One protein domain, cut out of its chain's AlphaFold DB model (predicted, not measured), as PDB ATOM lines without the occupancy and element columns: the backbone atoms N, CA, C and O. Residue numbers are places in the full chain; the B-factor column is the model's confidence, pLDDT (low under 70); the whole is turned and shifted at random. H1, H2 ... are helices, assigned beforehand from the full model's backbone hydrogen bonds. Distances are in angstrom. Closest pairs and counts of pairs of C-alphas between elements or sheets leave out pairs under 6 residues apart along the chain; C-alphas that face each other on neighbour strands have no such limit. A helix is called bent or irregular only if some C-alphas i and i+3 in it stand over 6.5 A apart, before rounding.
ATOM      1  N   VAL A  14     -19.210  55.531  52.995       85.75
ATOM      2  CA  VAL A  14     -18.332  55.878  51.869       85.75
ATOM      3  C   VAL A  14     -17.118  56.652  52.372       85.75
ATOM      4  O   VAL A  14     -15.986  56.338  51.996       85.75
ATOM      5  N   LYS A  15     -17.331  57.641  53.244       89.56
ATOM      6  CA  LYS A  15     -16.240  58.404  53.864       89.56
ATOM      7  C   LYS A  15     -15.356  57.512  54.737       89.56
ATOM      8  O   LYS A  15     -14.131  57.619  54.659       89.56
ATOM      9  N   LEU A  16     -15.959  56.607  55.506       86.75
ATOM     10  CA  LEU A  16     -15.231  55.652  56.338       86.75
ATOM     11  C   LEU A  16     -14.339  54.740  55.486       86.75
ATOM     12  O   LEU A  16     -13.136  54.667  55.732       86.75
ATOM     13  N   VAL A  17     -14.890  54.118  54.439       89.12
ATOM     14  CA  VAL A  17     -14.128  53.239  53.534       89.12
ATOM     15  C   VAL A  17     -12.990  53.996  52.849       89.12
ATOM     16  O   VAL A  17     -11.877  53.479  52.793       89.12
ATOM     17  N   LYS A  18     -13.218  55.232  52.383       90.00
ATOM     18  CA  LYS A  18     -12.153  56.060  51.788       90.00
ATOM     19  C   LYS A  18     -11.013  56.322  52.770       90.00
ATOM     20  O   LYS A  18      -9.861  56.076  52.426       90.00
ATOM     21  N   SER A  19     -11.335  56.756  53.990       90.06
ATOM     22  CA  SER A  19     -10.323  57.024  55.022       90.06
ATOM     23  C   SER A  19      -9.540  55.768  55.415       90.06
ATOM     24  O   SER A  19      -8.333  55.826  55.637       90.06
ATOM     25  N   TYR A  20     -10.208  54.612  55.440       88.88
ATOM     26  CA  TYR A  20      -9.578  53.333  55.734       88.88
ATOM     27  C   TYR A  20      -8.629  52.890  54.615       88.88
ATOM     28  O   TYR A  20      -7.503  52.479  54.893       88.88
ATOM     29  N   MET A  21      -9.047  53.022  53.353       89.31
ATOM     30  CA  MET A  21      -8.192  52.717  52.204       89.31
ATOM     31  C   MET A  21      -6.953  53.611  52.168       89.31
ATOM     32  O   MET A  21      -5.851  53.112  51.963       89.31
ATOM     33  N   GLU A  22      -7.113  54.907  52.434       91.44
ATOM     34  CA  GLU A  22      -5.995  55.849  52.506       91.44
ATOM     35  C   GLU A  22      -5.003  55.468  53.616       91.44
ATOM     36  O   GLU A  22      -3.797  55.397  53.374       91.44
ATOM     37  N   ALA A  23      -5.500  55.117  54.806       88.75
ATOM     38  CA  ALA A  23      -4.662  54.642  55.903       88.75
ATOM     39  C   ALA A  23      -3.901  53.350  55.549       88.75
ATOM     40  O   ALA A  23      -2.715  53.236  55.867       88.75
ATOM     41  N   ILE A  24      -4.543  52.400  54.855       88.31
ATOM     42  CA  ILE A  24      -3.878  51.184  54.356       88.31
ATOM     43  C   ILE A  24      -2.780  51.541  53.356       88.31
ATOM     44  O   ILE A  24      -1.679  51.001  53.452       88.31
ATOM     45  N   THR A  25      -3.051  52.440  52.409       83.00
ATOM     46  CA  THR A  25      -2.062  52.862  51.412       83.00
ATOM     47  C   THR A  25      -0.840  53.495  52.074       83.00
ATOM     48  O   THR A  25       0.289  53.142  51.728       83.00
ATOM     49  N   ILE A  26      -1.047  54.369  53.066       85.81
ATOM     50  CA  ILE A  26       0.043  54.980  53.839       85.81
ATOM     51  C   ILE A  26       0.837  53.899  54.581       85.81
ATOM     52  O   ILE A  26       2.060  53.844  54.457       85.81
ATOM     53  N   LEU A  27       0.153  53.010  55.308       85.69
ATOM     54  CA  LEU A  27       0.801  51.943  56.072       85.69
ATOM     55  C   LEU A  27       1.629  51.018  55.170       85.69
ATOM     56  O   LEU A  27       2.758  50.672  55.512       85.69
ATOM     57  N   TYR A  28       1.088  50.649  54.010       78.25
ATOM     58  CA  TYR A  28       1.779  49.831  53.019       78.25
ATOM     59  C   TYR A  28       3.037  50.531  52.484       78.25
ATOM     60  O   TYR A  28       4.102  49.917  52.399       78.25
ATOM     61  N   GLY A  29       2.942  51.831  52.189       77.12
ATOM     62  CA  GLY A  29       4.085  52.640  51.771       77.12
ATOM     63  C   GLY A  29       5.190  52.698  52.831       77.12
ATOM     64  O   GLY A  29       6.356  52.454  52.520       77.12
ATOM     65  N   GLU A  30       4.833  52.963  54.089       81.62
ATOM     66  CA  GLU A  30       5.792  53.025  55.201       81.62
ATOM     67  C   GLU A  30       6.433  51.662  55.498       81.62
ATOM     68  O   GLU A  30       7.647  51.574  55.703       81.62
ATOM     69  N   TYR A  31       5.658  50.578  55.434       77.94
ATOM     70  CA  TYR A  31       6.176  49.219  55.596       77.94
ATOM     71  C   TYR A  31       7.200  48.859  54.508       77.94
ATOM     72  O   TYR A  31       8.270  48.325  54.809       77.94
ATOM     73  N   ASN A  32       6.925  49.214  53.251       75.06
ATOM     74  CA  ASN A  32       7.857  48.981  52.148       75.06
ATOM     75  C   ASN A  32       9.140  49.812  52.280       75.06
ATOM     76  O   ASN A  32      10.224  49.290  52.020       75.06
ATOM     77  N   LYS A  33       9.054  51.073  52.732       78.50
ATOM     78  CA  LYS A  33      10.247  51.884  53.049       78.50
ATOM     79  C   LYS A  33      11.089  51.237  54.145       78.50
ATOM     80  O   LYS A  33      12.311  51.177  54.025       78.50
ATOM     81  N   PHE A  34      10.441  50.738  55.196       79.06
ATOM     82  CA  PHE A  34      11.109  50.058  56.300       79.06
ATOM     83  C   PHE A  34      11.834  48.786  55.838       79.06
ATOM     84  O   PHE A  34      13.023  48.622  56.119       79.06
ATOM     85  N   LEU A  35      11.155  47.925  55.072       75.25
ATOM     86  CA  LEU A  35      11.767  46.728  54.486       75.25
ATOM     87  C   LEU A  35      12.933  47.075  53.564       75.25
ATOM     88  O   LEU A  35      13.990  46.446  53.650       75.25
ATOM     89  N   LEU A  36      12.763  48.087  52.708       78.94
ATOM     90  CA  LEU A  36      13.832  48.545  51.836       78.94
ATOM     91  C   LEU A  36      15.045  48.958  52.667       78.94
ATOM     92  O   LEU A  36      16.127  48.459  52.406       78.94
ATOM     93  N   ASN A  37      14.876  49.781  53.701       79.06
ATOM     94  CA  ASN A  37      15.987  50.230  54.542       79.06
ATOM     95  C   ASN A  37      16.759  49.062  55.188       79.06
ATOM     96  O   ASN A  37      17.988  49.061  55.196       79.06
ATOM     97  N   ILE A  38      16.055  48.031  55.672       80.88
ATOM     98  CA  ILE A  38      16.686  46.841  56.270       80.88
ATOM     99  C   ILE A  38      17.472  46.034  55.234       80.88
ATOM    100  O   ILE A  38      18.570  45.545  55.514       80.88
ATOM    101  N   HIS A  39      16.911  45.854  54.040       78.06
ATOM    102  CA  HIS A  39      17.462  44.936  53.047       78.06
ATOM    103  C   HIS A  39      18.349  45.615  51.999       78.06
ATOM    104  O   HIS A  39      19.077  44.920  51.292       78.06
ATOM    105  N   HIS A  40      18.352  46.948  51.921       76.19
ATOM    106  CA  HIS A  40      19.055  47.730  50.901       76.19
ATOM    107  C   HIS A  40      20.551  47.421  50.861       76.19
ATOM    108  O   HIS A  40      21.071  47.048  49.810       76.19
ATOM    109  N   CYS A  41      21.228  47.492  52.009       74.19
ATOM    110  CA  CYS A  41      22.658  47.197  52.101       74.19
ATOM    111  C   CYS A  41      22.967  45.759  51.669       74.19
ATOM    112  O   CYS A  41      23.935  45.526  50.954       74.19
ATOM    113  N   ASN A  42      22.117  44.798  52.039       78.31
ATOM    114  CA  ASN A  42      22.296  43.399  51.653       78.31
ATOM    115  C   ASN A  42      22.097  43.198  50.145       78.31
ATOM    116  O   ASN A  42      22.874  42.477  49.526       78.31
ATOM    117  N   LEU A  43      21.106  43.864  49.545       72.88
ATOM    118  CA  LEU A  43      20.853  43.821  48.102       72.88
ATOM    119  C   LEU A  43      21.991  44.468  47.304       72.88
ATOM    120  O   LEU A  43      22.425  43.897  46.306       72.88
ATOM    121  N   ILE A  44      22.515  45.616  47.751       71.75
ATOM    122  CA  ILE A  44      23.678  46.264  47.122       71.75
ATOM    123  C   ILE A  44      24.922  45.389  47.252       71.75
ATOM    124  O   ILE A  44      25.605  45.154  46.260       71.75
ATOM    125  N   ASN A  45      25.206  44.871  48.447       70.88
ATOM    126  CA  ASN A  45      26.373  44.020  48.669       70.88
ATOM    127  C   ASN A  45      26.303  42.738  47.835       70.88
ATOM    128  O   ASN A  45      27.318  42.302  47.293       70.88
ATOM    129  N   LEU A  46      25.109  42.154  47.692       71.88
ATOM    130  CA  LEU A  46      24.882  41.014  46.813       71.88
ATOM    131  C   LEU A  46      25.120  41.396  45.346       71.88
ATOM    132  O   LEU A  46      25.855  40.689  44.662       71.88
ATOM    133  N   LYS A  47      24.571  42.527  44.886       70.12
ATOM    134  CA  LYS A  47      24.779  43.050  43.527       70.12
ATOM    135  C   LYS A  47      26.269  43.254  43.221       70.12
ATOM    136  O   LYS A  47      26.764  42.673  42.262       70.12
ATOM    137  N   LEU A  48      26.997  43.958  44.090       69.31
ATOM    138  CA  LEU A  48      28.444  44.183  43.965       69.31
ATOM    139  C   LEU A  48      29.249  42.876  44.001       69.31
ATOM    140  O   LEU A  48      30.195  42.703  43.237       69.31
ATOM    141  N   SER A  49      28.877  41.931  44.873       70.00
ATOM    142  CA  SER A  49      29.537  40.620  44.932       70.00
ATOM    143  C   SER A  49      29.354  39.862  43.619       70.00
ATOM    144  O   SER A  49      30.321  39.329  43.084       70.00
ATOM    145  N   LEU A  50      28.136  39.849  43.069       65.62
ATOM    146  CA  LEU A  50      27.827  39.202  41.792       65.62
ATOM    147  C   LEU A  50      28.573  39.860  40.616       65.62
ATOM    148  O   LEU A  50      29.091  39.141  39.759       65.62
ATOM    149  N   GLU A  51      28.681  41.193  40.597       67.25
ATOM    150  CA  GLU A  51      29.475  41.942  39.609       67.25
ATOM    151  C   GLU A  51      30.965  41.570  39.682       67.25
ATOM    152  O   GLU A  51      31.577  41.267  38.654       67.25
ATOM    153  N   ASN A  52      31.531  41.491  40.891       69.12
ATOM    154  CA  ASN A  52      32.933  41.118  41.116       69.12
ATOM    155  C   ASN A  52      33.260  39.677  40.687       69.12
ATOM    156  O   ASN A  52      34.400  39.388  40.326       69.12
ATOM    157  N   PHE A  53      32.276  38.774  40.681       67.94
ATOM    158  CA  PHE A  53      32.443  37.414  40.158       67.94
ATOM    159  C   PHE A  53      32.413  37.336  38.617       67.94
ATOM    160  O   PHE A  53      32.524  36.243  38.062       67.94
ATOM    161  N   GLY A  54      32.265  38.461  37.903       57.16
ATOM    162  CA  GLY A  54      32.198  38.484  36.436       57.16
ATOM    163  C   GLY A  54      30.912  37.863  35.875       57.16
ATOM    164  O   GLY A  54      30.856  37.475  34.704       57.16
ATOM    165  N   LEU A  55      29.871  37.738  36.707       55.53
ATOM    166  CA  LEU A  55      28.601  37.132  36.328       55.53
ATOM    167  C   LEU A  55      27.800  38.117  35.466       55.53
ATOM    168  O   LEU A  55      27.178  39.058  35.952       55.53
ATOM    169  N   VAL A  56      27.788  37.896  34.151       52.97
ATOM    170  CA  VAL A  56      26.927  38.650  33.225       52.97
ATOM    171  C   VAL A  56      25.466  38.235  33.446       52.97
ATOM    172  O   VAL A  56      25.194  37.040  33.580       52.97
ATOM    173  N   HIS A  57      24.535  39.201  33.402       52.56
ATOM    174  CA  HIS A  57      23.091  39.143  33.741       52.56
ATOM    175  C   HIS A  57      22.255  37.949  33.219       52.56
ATOM    176  O   HIS A  57      21.074  37.854  33.536       52.56
ATOM    177  N   LEU A  83      19.866  34.115  41.064       56.56
ATOM    178  CA  LEU A  83      19.221  35.420  41.313       56.56
ATOM    179  C   LEU A  83      19.969  36.554  40.603       56.56
ATOM    180  O   LEU A  83      21.057  36.952  41.024       56.56
ATOM    181  N   GLY A  84      19.437  36.973  39.457       55.09
ATOM    182  CA  GLY A  84      20.161  37.852  38.550       55.09
ATOM    183  C   GLY A  84      20.094  39.289  39.041       55.09
ATOM    184  O   GLY A  84      19.125  39.685  39.685       55.09
ATOM    185  N   LEU A  85      21.073  40.108  38.657       52.22
ATOM    186  CA  LEU A  85      20.980  41.568  38.775       52.22
ATOM    187  C   LEU A  85      19.632  42.115  38.270       52.22
ATOM    188  O   LEU A  85      19.068  43.009  38.889       52.22
ATOM    189  N   ALA A  86      19.086  41.512  37.208       58.38
ATOM    190  CA  ALA A  86      17.791  41.864  36.636       58.38
ATOM    191  C   ALA A  86      16.616  41.722  37.622       58.38
ATOM    192  O   ALA A  86      15.671  42.498  37.527       58.38
ATOM    193  N   ASP A  87      16.672  40.790  38.581       65.62
ATOM    194  CA  ASP A  87      15.620  40.623  39.590       65.62
ATOM    195  C   ASP A  87      15.727  41.697  40.686       65.62
ATOM    196  O   ASP A  87      14.713  42.199  41.167       65.62
ATOM    197  N   ILE A  88      16.951  42.104  41.052       67.44
ATOM    198  CA  ILE A  88      17.180  43.223  41.981       67.44
ATOM    199  C   ILE A  88      16.740  44.536  41.328       67.44
ATOM    200  O   ILE A  88      16.013  45.317  41.938       67.44
ATOM    201  N   ASP A  89      17.120  44.759  40.072       69.00
ATOM    202  CA  ASP A  89      16.696  45.934  39.314       69.00
ATOM    203  C   ASP A  89      15.172  45.932  39.094       69.00
ATOM    204  O   ASP A  89      14.549  46.985  39.210       69.00
ATOM    205  N   ALA A  90      14.536  44.769  38.895       72.25
ATOM    206  CA  ALA A  90      13.076  44.644  38.845       72.25
ATOM    207  C   ALA A  90      12.395  45.019  40.170       72.25
ATOM    208  O   ALA A  90      11.372  45.704  40.149       72.25
ATOM    209  N   ILE A  91      12.975  44.648  41.319       71.62
ATOM    210  CA  ILE A  91      12.496  45.108  42.633       71.62
ATOM    211  C   ILE A  91      12.562  46.640  42.705       71.62
ATOM    212  O   ILE A  91      11.583  47.277  43.090       71.62
ATOM    213  N   TYR A  92      13.678  47.249  42.296       70.19
ATOM    214  CA  TYR A  92      13.821  48.708  42.310       70.19
ATOM    215  C   TYR A  92      12.905  49.423  41.305       70.19
ATOM    216  O   TYR A  92      12.385  50.489  41.635       70.19
ATOM    217  N   MET A  93      12.659  48.847  40.123       75.12
ATOM    218  CA  MET A  93      11.665  49.354  39.168       75.12
ATOM    219  C   MET A  93      10.268  49.343  39.780       75.12
ATOM    220  O   MET A  93       9.606  50.378  39.783       75.12
ATOM    221  N   HIS A  94       9.860  48.230  40.389       71.88
ATOM    222  CA  HIS A  94       8.542  48.124  41.007       71.88
ATOM    223  C   HIS A  94       8.368  49.101  42.179       71.88
ATOM    224  O   HIS A  94       7.355  49.788  42.279       71.88
ATOM    225  N   LEU A  95       9.391  49.249  43.028       70.56
ATOM    226  CA  LEU A  95       9.401  50.254  44.098       70.56
ATOM    227  C   LEU A  95       9.352  51.695  43.561       70.56
ATOM    228  O   LEU A  95       8.876  52.594  44.256       70.56
ATOM    229  N   SER A  96       9.831  51.930  42.338       74.56
ATOM    230  CA  SER A  96       9.738  53.232  41.682       74.56
ATOM    231  C   SER A  96       8.343  53.518  41.130       74.56
ATOM    232  O   SER A  96       7.847  54.630  41.312       74.56
ATOM    233  N   GLU A  97       7.671  52.518  40.554       77.88
ATOM    234  CA  GLU A  97       6.276  52.621  40.088       77.88
ATOM    235  C   GLU A  97       5.322  53.038  41.216       77.88
ATOM    236  O   GLU A  97       4.423  53.850  41.004       77.88
ATOM    237  N   ILE A  98       5.555  52.534  42.434       75.25
ATOM    238  CA  ILE A  98       4.766  52.891  43.624       75.25
ATOM    239  C   ILE A  98       5.289  54.140  44.361       75.25
ATOM    240  O   ILE A  98       4.834  54.444  45.463       75.25
ATOM    241  N   GLY A  99       6.247  54.871  43.779       73.62
ATOM    242  CA  GLY A  99       6.736  56.155  44.294       73.62
ATOM    243  C   GLY A  99       7.639  56.074  45.529       73.62
ATOM    244  O   GLY A  99       7.894  57.095  46.168       73.62
TER     245      GLY A  99
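This is residues 14 to 57 and 83 to 99 of the 107 residues of an uncharacterized protein of Streptococcus constellatus subsp. pharyngis SK1060 = CCUG 46377 (UniProt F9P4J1). A long helix, H1, bends partway along, and a short helix, H2, sits in the hollow of the bend, touching the second arm, H1b; the start of the first arm, residues 14 to 28, sticks out. The printed part has 61 residues, with two named helices, H1 then H2, and is all helix. It is extended, a rod of 55 by 19 by 15 A, with a radius of gyration of the C-alphas of 16.3 A.

H1, residues 14 to 52, was assigned as one helix by its hydrogen bonds but is bent: C-alphas 38 and 41 are 7.3 A apart. Its arms, H1a, residues 14 to 38, and H1b, residues 41 to 52, stand at a steep tilt of 48 degrees. H2, residues 85 to 97, touches H1b with residues 85 to 88 alone; the closest C-alphas, of Lys 47 and Leu 85, are 6.3 A apart. They run opposite ways at a steep tilt of 38 degrees. H1a and H2 are near each other, with 6 pairs of C-alphas within 10 A. In H1a, H1b and H2 every O i to N i+4 pair is within hydrogen-bond range.

H1a measures 36.4 A from C-alpha 14 at (-18.332, 55.878, 51.869), H1b 16.2 A, and H2 18.4 A to C-alpha 97 at (6.276, 52.621, 40.088).

Residues 58 to 82 are not printed; C-alphas 57 and 83 are 9.3 A apart across the cut. pLDDT is under 70 at residues 48, 50 to 57 and 83 to 89.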